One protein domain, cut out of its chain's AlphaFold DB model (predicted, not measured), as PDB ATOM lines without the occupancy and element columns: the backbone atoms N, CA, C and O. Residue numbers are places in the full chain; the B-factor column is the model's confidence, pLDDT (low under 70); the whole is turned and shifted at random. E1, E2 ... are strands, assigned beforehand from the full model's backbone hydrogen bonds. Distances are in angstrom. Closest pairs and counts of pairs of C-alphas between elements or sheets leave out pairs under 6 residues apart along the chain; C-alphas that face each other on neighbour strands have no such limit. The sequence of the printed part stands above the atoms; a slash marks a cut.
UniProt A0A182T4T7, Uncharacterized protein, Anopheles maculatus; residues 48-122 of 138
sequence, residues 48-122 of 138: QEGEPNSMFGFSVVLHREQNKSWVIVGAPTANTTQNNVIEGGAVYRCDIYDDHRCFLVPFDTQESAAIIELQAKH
ATOM      1  N   GLN A  48     139.142 120.039 115.318       94.44
ATOM      2  CA  GLN A  48     138.918 120.350 116.726       94.44
ATOM      3  C   GLN A  48     138.559 121.826 116.854       94.44
ATOM      4  O   GLN A  48     139.332 122.697 116.456       94.44
ATOM      5  N   GLU A  49     137.391 122.095 117.426       93.75
ATOM      6  CA  GLU A  49     136.878 123.443 117.649       93.75
ATOM      7  C   GLU A  49     136.584 123.633 119.135       93.75
ATOM      8  O   GLU A  49     136.087 122.726 119.806       93.75
ATOM      9  N   GLY A  50     136.907 124.817 119.648       92.06
ATOM     10  CA  GLY A  50     136.560 125.227 121.002       92.06
ATOM     11  C   GLY A  50     135.453 126.269 121.018       92.06
ATOM     12  O   GLY A  50     134.892 126.638 119.988       92.06
ATOM     13  N   GLU A  51     135.162 126.779 122.212       92.81
ATOM     14  CA  GLU A  51     134.168 127.832 122.390       92.81
ATOM     15  C   GLU A  51     134.560 129.103 121.604       92.81
ATOM     16  O   GLU A  51     135.734 129.498 121.615       92.81
ATOM     17  N   PRO A  52     133.614 129.781 120.930       94.31
ATOM     18  CA  PRO A  52     133.892 131.049 120.266       94.31
ATOM     19  C   PRO A  52     134.514 132.074 121.224       94.31
ATOM     20  O   PRO A  52     134.138 132.156 122.388       94.31
ATOM     21  N   ASN A  53     135.449 132.886 120.727       93.75
ATOM     22  CA  ASN A  53     136.162 133.924 121.491       93.75
ATOM     23  C   ASN A  53     137.055 133.426 122.647       93.75
ATOM     24  O   ASN A  53     137.686 134.247 123.303       93.75
ATOM     25  N   SER A  54     137.196 132.113 122.854       93.88
ATOM     26  CA  SER A  54     138.091 131.535 123.875       93.88
ATOM     27  C   SER A  54     139.575 131.500 123.478       93.88
ATOM     28  O   SER A  54     140.433 131.076 124.257       93.88
ATOM     29  N   MET A  55     139.875 131.896 122.235       95.56
ATOM     30  CA  MET A  55     141.186 131.722 121.605       95.56
ATOM     31  C   MET A  55     141.654 130.254 121.627       95.56
ATOM     32  O   MET A  55     142.846 129.976 121.736       95.56
ATOM     33  N   PHE A  56     140.724 129.300 121.530       95.06
ATOM     34  CA  PHE A  56     141.052 127.885 121.376       95.06
ATOM     35  C   PHE A  56     142.028 127.672 120.212       95.06
ATOM     36  O   PHE A  56     141.808 128.161 119.105       95.06
ATOM     37  N   GLY A  57     143.121 126.953 120.470       93.12
ATOM     38  CA  GLY A  57     144.198 126.771 119.496       93.12
ATOM     39  C   GLY A  57     145.299 127.827 119.588       93.12
ATOM     40  O   GLY A  57     146.261 127.748 118.828       93.12
ATOM     41  N   PHE A  58     145.217 128.770 120.540       94.19
ATOM     42  CA  PHE A  58     146.303 129.715 120.831       94.19
ATOM     43  C   PHE A  58     147.624 128.993 121.109       94.19
ATOM     44  O   PHE A  58     148.700 129.475 120.756       94.19
ATOM     45  N   SER A  59     147.537 127.809 121.714       86.31
ATOM     46  CA  SER A  59     148.665 126.910 121.864       86.31
ATOM     47  C   SER A  59     148.287 125.459 121.706       86.31
ATOM     48  O   SER A  59     147.187 125.048 122.066       86.31
ATOM     49  N   VAL A  60     149.224 124.681 121.169       87.81
ATOM     50  CA  VAL A  60     149.032 123.260 120.902       87.81
ATOM     51  C   VAL A  60     150.302 122.483 121.224       87.81
ATOM     52  O   VAL A  60     151.409 122.915 120.900       87.81
ATOM     53  N   VAL A  61     150.151 121.317 121.847       86.69
ATOM     54  CA  VAL A  61     151.244 120.356 122.032       86.69
ATOM     55  C   VAL A  61     150.728 118.930 121.880       86.69
ATOM     56  O   VAL A  61     149.655 118.582 122.366       86.69
ATOM     57  N   LEU A  62     151.498 118.086 121.197       86.75
ATOM     58  CA  LEU A  62     151.223 116.655 121.125       86.75
ATOM     59  C   LEU A  62     151.746 115.982 122.397       86.75
ATOM     60  O   LEU A  62     152.945 116.031 122.672       86.75
ATOM     61  N   HIS A  63     150.867 115.316 123.141       83.62
ATOM     62  CA  HIS A  63     151.258 114.467 124.258       83.62
ATOM     63  C   HIS A  63     151.002 112.996 123.916       83.62
ATOM     64  O   HIS A  63     150.008 112.632 123.285       83.62
ATOM     65  N   ARG A  64     151.944 112.143 124.314       82.06
ATOM     66  CA  ARG A  64     151.873 110.700 124.126       82.06
ATOM     67  C   ARG A  64     152.269 110.017 125.420       82.06
ATOM     68  O   ARG A  64     153.369 110.228 125.921       82.06
ATOM     69  N   GLU A  65     151.397 109.140 125.881       81.06
ATOM     70  CA  GLU A  65     151.615 108.291 127.038       81.06
ATOM     71  C   GLU A  65     151.327 106.846 126.621       81.06
ATOM     72  O   GLU A  65     150.225 106.504 126.184       81.06
ATOM     73  N   GLN A  66     152.344 105.986 126.716       84.69
ATOM     74  CA  GLN A  66     152.273 104.595 126.255       84.69
ATOM     75  C   GLN A  66     151.806 104.501 124.781       84.69
ATOM     76  O   GLN A  66     152.493 104.972 123.869       84.69
ATOM     77  N   ASN A  67     150.637 103.894 124.548       84.69
ATOM     78  CA  ASN A  67     150.006 103.727 123.236       84.69
ATOM     79  C   ASN A  67     148.867 104.713 122.971       84.69
ATOM     80  O   ASN A  67     148.162 104.569 121.974       84.69
ATOM     81  N   LYS A  68     148.682 105.708 123.833       83.62
ATOM     82  CA  LYS A  68     147.662 106.728 123.654       83.62
ATOM     83  C   LYS A  68     148.326 108.063 123.330       83.62
ATOM     84  O   LYS A  68     149.336 108.433 123.925       83.62
ATOM     85  N   SER A  69     147.751 108.771 122.373       86.06
ATOM     86  CA  SER A  69     148.199 110.091 121.944       86.06
ATOM     87  C   SER A  69     147.018 111.047 121.999       86.06
ATOM     88  O   SER A  69     145.880 110.639 121.778       86.06
ATOM     89  N   TRP A  70     147.291 112.309 122.289       88.81
ATOM     90  CA  TRP A  70     146.290 113.365 122.306       88.81
ATOM     91  C   TRP A  70     146.951 114.715 122.060       88.81
ATOM     92  O   TRP A  70     148.134 114.910 122.350       88.81
ATOM     93  N   VAL A  71     146.175 115.655 121.538       89.81
ATOM     94  CA  VAL A  71     146.602 117.047 121.409       89.81
ATOM     95  C   VAL A  71     146.101 117.807 122.624       89.81
ATOM     96  O   VAL A  71     144.940 117.705 123.006       89.81
ATOM     97  N   ILE A  72     146.994 118.553 123.253       91.69
ATOM     98  CA  ILE A  72     146.671 119.467 124.336       91.69
ATOM     99  C   ILE A  72     146.551 120.855 123.731       91.69
ATOM    100  O   ILE A  72     147.483 121.308 123.066       91.69
ATOM    101  N   VAL A  73     145.408 121.500 123.940       93.44
ATOM    102  CA  VAL A  73     145.063 122.784 123.327       93.44
ATOM    103  C   VAL A  73     144.798 123.820 124.409       93.44
ATOM    104  O   VAL A  73     143.961 123.597 125.282       93.44
ATOM    105  N   GLY A  74     145.489 124.954 124.356       92.19
ATOM    106  CA  GLY A  74     145.213 126.107 125.208       92.19
ATOM    107  C   GLY A  74     144.140 127.022 124.618       92.19
ATOM    108  O   GLY A  74     144.090 127.242 123.405       92.19
ATOM    109  N   ALA A  75     143.312 127.574 125.503       95.50
ATOM    110  CA  ALA A  75     142.288 128.570 125.210       95.50
ATOM    111  C   ALA A  75     142.330 129.658 126.305       95.50
ATOM    112  O   ALA A  75     141.632 129.548 127.317       95.50
ATOM    113  N   PRO A  76     143.223 130.658 126.182       91.62
ATOM    114  CA  PRO A  76     143.546 131.585 127.268       91.62
ATOM    115  C   PRO A  76     142.381 132.477 127.706       91.62
ATOM    116  O   PRO A  76     142.411 132.951 128.831       91.62
ATOM    117  N   THR A  77     141.364 132.682 126.865       93.88
ATOM    118  CA  THR A  77     140.182 133.499 127.191       93.88
ATOM    119  C   THR A  77     138.920 132.655 127.372       93.88
ATOM    120  O   THR A  77     137.811 133.179 127.397       93.88
ATOM    121  N   ALA A  78     139.050 131.329 127.491       92.81
ATOM    122  CA  ALA A  78     137.913 130.479 127.834       92.81
ATOM    123  C   ALA A  78     137.364 130.836 129.223       92.81
ATOM    124  O   ALA A  78     138.123 131.089 130.166       92.81
ATOM    125  N   ASN A  79     136.039 130.798 129.364       89.75
ATOM    126  CA  ASN A  79     135.410 130.902 130.673       89.75
ATOM    127  C   ASN A  79     135.576 129.591 131.444       89.75
ATOM    128  O   ASN A  79     135.525 128.497 130.881       89.75
ATOM    129  N   THR A  80     135.760 129.702 132.756       83.75
ATOM    130  CA  THR A  80     135.926 128.552 133.646       83.75
ATOM    131  C   THR A  80     134.820 128.527 134.690       83.75
ATOM    132  O   THR A  80     134.070 129.485 134.869       83.75
ATOM    133  N   THR A  81     134.717 127.418 135.416       82.69
ATOM    134  CA  THR A  81     133.792 127.282 136.547       82.69
ATOM    135  C   THR A  81     134.304 127.967 137.820       82.69
ATOM    136  O   THR A  81     133.733 127.768 138.890       82.69
ATOM    137  N   GLN A  82     135.406 128.722 137.750       82.06
ATOM    138  CA  GLN A  82     135.956 129.434 138.899       82.06
ATOM    139  C   GLN A  82     135.093 130.661 139.215       82.06
ATOM    140  O   GLN A  82     134.865 131.529 138.373       82.06
ATOM    141  N   ASN A  83     134.610 130.751 140.455       83.44
ATOM    142  CA  ASN A  83     133.753 131.857 140.877       83.44
ATOM    143  C   ASN A  83     134.508 133.193 140.856       83.44
ATOM    144  O   ASN A  83     135.606 133.297 141.398       83.44
ATOM    145  N   ASN A  84     133.862 134.233 140.323       87.00
ATOM    146  CA  ASN A  84     134.399 135.597 140.207       87.00
ATOM    147  C   ASN A  84     135.656 135.723 139.327       87.00
ATOM    148  O   ASN A  84     136.383 136.709 139.448       87.00
ATOM    149  N   VAL A  85     135.902 134.759 138.438       87.00
ATOM    150  CA  VAL A  85     136.965 134.829 137.432       87.00
ATOM    151  C   VAL A  85     136.316 134.929 136.055       87.00
ATOM    152  O   VAL A  85     135.489 134.101 135.686       87.00
ATOM    153  N   ILE A  86     136.675 135.970 135.311       88.62
ATOM    154  CA  ILE A  86     136.259 136.171 133.919       88.62
ATOM    155  C   ILE A  86     137.438 135.749 133.050       88.62
ATOM    156  O   ILE A  86     138.561 136.144 133.362       88.62
ATOM    157  N   GLU A  87     137.189 134.958 132.001       89.50
ATOM    158  CA  GLU A  87     138.239 134.526 131.064       89.50
ATOM    159  C   GLU A  87     139.451 133.891 131.779       89.50
ATOM    160  O   GLU A  87     140.605 134.182 131.476       89.50
ATOM    161  N   GLY A  88     139.197 133.023 132.767       87.00
ATOM    162  CA  GLY A  88     140.252 132.377 133.563       87.00
ATOM    163  C   GLY A  88     141.179 131.454 132.764       87.00
ATOM    164  O   GLY A  88     142.233 131.060 133.265       87.00
ATOM    165  N   GLY A  89     140.798 131.127 131.529       90.81
ATOM    166  CA  GLY A  89     141.555 130.283 130.622       90.81
ATOM    167  C   GLY A  89     141.348 128.796 130.888       90.81
ATOM    168  O   GLY A  89     141.130 128.347 132.010       90.81
ATOM    169  N   ALA A  90     141.426 128.002 129.826       90.31
ATOM    170  CA  ALA A  90     141.247 126.559 129.886       90.31
ATOM    171  C   ALA A  90     142.316 125.834 129.068       90.31
ATOM    172  O   ALA A  90     142.860 126.369 128.096       90.31
ATOM    173  N   VAL A  91     142.577 124.580 129.436       91.31
ATOM    174  CA  VAL A  91     143.311 123.641 128.585       91.31
ATOM    175  C   VAL A  91     142.414 122.451 128.299       91.31
ATOM    176  O   VAL A  91     141.735 121.939 129.188       91.31
ATOM    177  N   TYR A  92     142.431 122.003 127.053       91.81
ATOM    178  CA  TYR A  92     141.659 120.872 126.576       91.81
ATOM    179  C   TYR A  92     142.584 119.737 126.161       91.81
ATOM    180  O   TYR A  92     143.680 119.959 125.648       91.81
ATOM    181  N   ARG A  93     142.122 118.506 126.353       92.50
ATOM    182  CA  ARG A  93     142.719 117.289 125.813       92.50
ATOM    183  C   ARG A  93     141.835 116.772 124.689       92.50
ATOM    184  O   ARG A  93     140.701 116.371 124.943       92.50
ATOM    185  N   CYS A  94     142.372 116.753 123.478       94.19
ATOM    186  CA  CYS A  94     141.668 116.379 122.261       94.19
ATOM    187  C   CYS A  94     142.158 115.040 121.701       94.19
ATOM    188  O   CYS A  94     143.358 114.746 121.717       94.19
ATOM    189  N   ASP A  95     141.221 114.229 121.215       91.38
ATOM    190  CA  ASP A  95     141.499 112.974 120.520       91.38
ATOM    191  C   ASP A  95     142.174 113.250 119.160       91.38
ATOM    192  O   ASP A  95     141.929 114.271 118.518       91.38
ATOM    193  N   ILE A  96     143.062 112.348 118.737       91.75
ATOM    194  CA  ILE A  96     143.757 112.423 117.440       91.75
ATOM    195  C   ILE A  96     143.196 111.437 116.416       91.75
ATOM    196  O   ILE A  96     143.852 111.165 115.413       91.75
ATOM    197  N   TYR A  97     142.030 110.856 116.689       91.06
ATOM    198  CA  TYR A  97     141.362 109.903 115.807       91.06
ATOM    199  C   TYR A  97     139.918 110.289 115.478       91.06
ATOM    200  O   TYR A  97     139.292 109.591 114.688       91.06
ATOM    201  N   ASP A  98     139.380 111.346 116.091       92.94
ATOM    202  CA  ASP A  98     137.966 111.699 115.983       92.94
ATOM    203  C   ASP A  98     137.746 113.209 116.119       92.94
ATOM    204  O   ASP A  98     138.413 113.881 116.920       92.94
ATOM    205  N   ASP A  99     136.793 113.716 115.348       93.12
ATOM    206  CA  ASP A  99     136.471 115.135 115.261       93.12
ATOM    207  C   ASP A  99     135.732 115.610 116.510       93.12
ATOM    208  O   ASP A  99     134.962 114.881 117.137       93.12
ATOM    209  N   HIS A 100     135.968 116.866 116.882       93.38
ATOM    210  CA  HIS A 100     135.304 117.572 117.982       93.38
ATOM    211  C   HIS A 100     135.388 116.873 119.352       93.38
ATOM    212  O   HIS A 100     134.663 117.214 120.290       93.38
ATOM    213  N   ARG A 101     136.284 115.895 119.511       93.94
ATOM    214  CA  ARG A 101     136.493 115.166 120.763       93.94
ATOM    215  C   ARG A 101     137.563 115.824 121.616       93.94
ATOM    216  O   ARG A 101     138.650 115.278 121.796       93.94
ATOM    217  N   CYS A 102     137.203 116.957 122.209       93.19
ATOM    218  CA  CYS A 102     138.005 117.679 123.192       93.19
ATOM    219  C   CYS A 102     137.341 117.683 124.571       93.19
ATOM    220  O   CYS A 102     136.143 117.916 124.706       93.19
ATOM    221  N   PHE A 103     138.140 117.469 125.615       91.44
ATOM    222  CA  PHE A 103     137.681 117.452 127.001       91.44
ATOM    223  C   PHE A 103     138.457 118.474 127.819       91.44
ATOM    224  O   PHE A 103     139.681 118.538 127.713       91.44
ATOM    225  N   LEU A 104     137.754 119.251 128.643       89.50
ATOM    226  CA  LEU A 104     138.386 120.170 129.583       89.50
ATOM    227  C   LEU A 104     139.301 119.384 130.528       89.50
ATOM    228  O   LEU A 104     138.891 118.379 131.111       89.50
ATOM    229  N   VAL A 105     140.533 119.850 130.683       87.69
ATOM    230  CA  VAL A 105     141.444 119.349 131.705       87.69
ATOM    231  C   VAL A 105     141.169 120.147 132.980       87.69
ATOM    232  O   VAL A 105     141.323 121.369 132.969       87.69
ATOM    233  N   PRO A 106     140.723 119.505 134.071       78.25
ATOM    234  CA  PRO A 106     140.455 120.210 135.312       78.25
ATOM    235  C   PRO A 106     141.780 120.614 135.964       78.25
ATOM    236  O   PRO A 106     142.544 119.760 136.408       78.25
ATOM    237  N   PHE A 107     142.036 121.918 136.045       67.88
ATOM    238  CA  PHE A 107     143.079 122.483 136.899       67.88
ATOM    239  C   PHE A 107     142.404 123.128 138.106       67.88
ATOM    240  O   PHE A 107     141.359 123.759 137.966       67.88
ATOM    241  N   ASP A 108     142.996 122.968 139.287       59.88
ATOM    242  CA  ASP A 108     142.620 123.730 140.487       59.88
ATOM    243  C   ASP A 108     141.200 123.470 141.047       59.88
ATOM    244  O   ASP A 108     140.613 124.304 141.733       59.88
ATOM    245  N   THR A 109     140.632 122.283 140.807       56.03
ATOM    246  CA  THR A 109     139.529 121.793 141.652       56.03
ATOM    247  C   THR A 109     140.150 121.050 142.832       56.03
ATOM    248  O   THR A 109     141.055 120.240 142.632       56.03
ATOM    249  N   GLN A 110     139.695 121.331 144.059       51.91
ATOM    250  CA  GLN A 110     140.253 120.813 145.325       51.91
ATOM    251  C   GLN A 110     140.355 119.273 145.429       51.91
ATOM    252  O   GLN A 110     140.839 118.771 146.438       51.91
ATOM    253  N   GLU A 111     139.963 118.514 144.401       50.94
ATOM    254  CA  GLU A 111     140.032 117.054 144.379       50.94
ATOM    255  C   GLU A 111     140.345 116.440 142.997       50.94
ATOM    256  O   GLU A 111     139.949 115.317 142.699       50.94
ATOM    257  N   SER A 112     141.054 117.120 142.092       44.97
ATOM    258  CA  SER A 112     141.460 116.472 140.831       44.97
ATOM    259  C   SER A 112     142.844 116.899 140.383       44.97
ATOM    260  O   SER A 112     143.018 117.769 139.536       44.97
ATOM    261  N   ALA A 113     143.845 116.203 140.917       45.12
ATOM    262  CA  ALA A 113     145.162 116.118 140.311       45.12
ATOM    263  C   ALA A 113     145.066 115.278 139.022       45.12
ATOM    264  O   ALA A 113     145.531 114.141 138.963       45.12
ATOM    265  N   ALA A 114     144.445 115.823 137.973       44.34
ATOM    266  CA  ALA A 114     144.707 115.362 136.619       44.34
ATOM    267  C   ALA A 114     146.116 115.848 136.256       44.34
ATOM    268  O   ALA A 114     146.297 116.856 135.577       44.34
ATOM    269  N   ILE A 115     147.130 115.156 136.781       47.31
ATOM    270  CA  ILE A 115     148.519 115.377 136.397       47.31
ATOM    271  C   ILE A 115     148.637 114.837 134.978       47.31
ATOM    272  O   ILE A 115     148.890 113.656 134.759       47.31
ATOM    273  N   ILE A 116     148.403 115.700 133.992       50.56
ATOM    274  CA  ILE A 116     148.945 115.452 132.665       50.56
ATOM    275  C   ILE A 116     150.432 115.725 132.810       50.56
ATOM    276  O   ILE A 116     150.869 116.876 132.779       50.56
ATOM    277  N   GLU A 117     151.202 114.666 133.044       50.88
ATOM    278  CA  GLU A 117     152.653 114.745 133.051       50.88
ATOM    279  C   GLU A 117     153.102 114.994 131.611       50.88
ATOM    280  O   GLU A 117     153.414 114.077 130.851       50.88
ATOM    281  N   LEU A 118     153.073 116.263 131.200       50.31
ATOM    282  CA  LEU A 118     153.597 116.710 129.922       50.31
ATOM    283  C   LEU A 118     155.113 116.548 129.961       50.31
ATOM    284  O   LEU A 118     155.866 117.484 130.210       50.31
ATOM    285  N   GLN A 119     155.566 115.324 129.716       41.91
ATOM    286  CA  GLN A 119     156.955 115.014 129.442       41.91
ATOM    287  C   GLN A 119     157.320 115.732 128.138       41.91
ATOM    288  O   GLN A 119     157.086 115.236 127.032       41.91
ATOM    289  N   ALA A 120     157.864 116.942 128.265       43.31
ATOM    290  CA  ALA A 120     158.500 117.649 127.172       43.31
ATOM    291  C   ALA A 120     159.738 116.842 126.768       43.31
ATOM    292  O   ALA A 120     160.817 116.976 127.347       43.31
ATOM    293  N   LYS A 121     159.584 115.947 125.787       39.12
ATOM    294  CA  LYS A 121     160.722 115.227 125.224       39.12
ATOM    295  C   LYS A 121     161.572 116.241 124.467       39.12
ATOM    296  O   LYS A 121     161.264 116.617 123.339       39.12
ATOM    297  N   HIS A 122     162.631 116.700 125.119       47.59
ATOM    298  CA  HIS A 122     163.612 117.617 124.561       47.59
ATOM    299  C   HIS A 122     164.404 116.907 123.450       47.59
ATOM    300  O   HIS A 122     165.487 116.390 123.698       47.59
TER     301      HIS A 122
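Overview. This is residues 48 to 122 of the 138 residues of an uncharacterized protein of Anopheles maculatus (UniProt A0A182T4T7). Little regular structure is here: one strongly twisted sheet winds back and forth as E1 - E2 - E3 - E4, with long loops before E3 and after E4. It is a meander, each strand the antiparallel neighbour of the one before. The printed part has 75 residues, 24 in named strands, and no named helix; its class is all strand. It is compact, with a radius of gyration of the C-alphas of 12.8 A and spans of 39 by 28 by 23 A.

Arrangement. Start at edge strand E1, residues 59 to 65; its hairpin with E2, residues 68 to 75, has N 63 and O 70 2.9 A apart, within hydrogen-bond range. E2 forms a hairpin with E3, residues 90 to 95; look at N 73 and O 92, 2.9 A. E3 forms one with edge strand E4, residues 102 to 104; see N 93 and O 103, 2.8 A. E1 and E4 are apart.

Along the chain. Find C-alpha 59 at (148.665, 126.910, 121.864); E1 runs 19.5 A from there, E2 22.5 A, E3 16.5 A, and E4 6.9 A to C-alpha 104 at (138.386, 120.170, 129.583).

Size, cuts and confidence. The printed part has no cut. E2 to E3 is a long link, and residues 107 to 122 have pLDDT under 70.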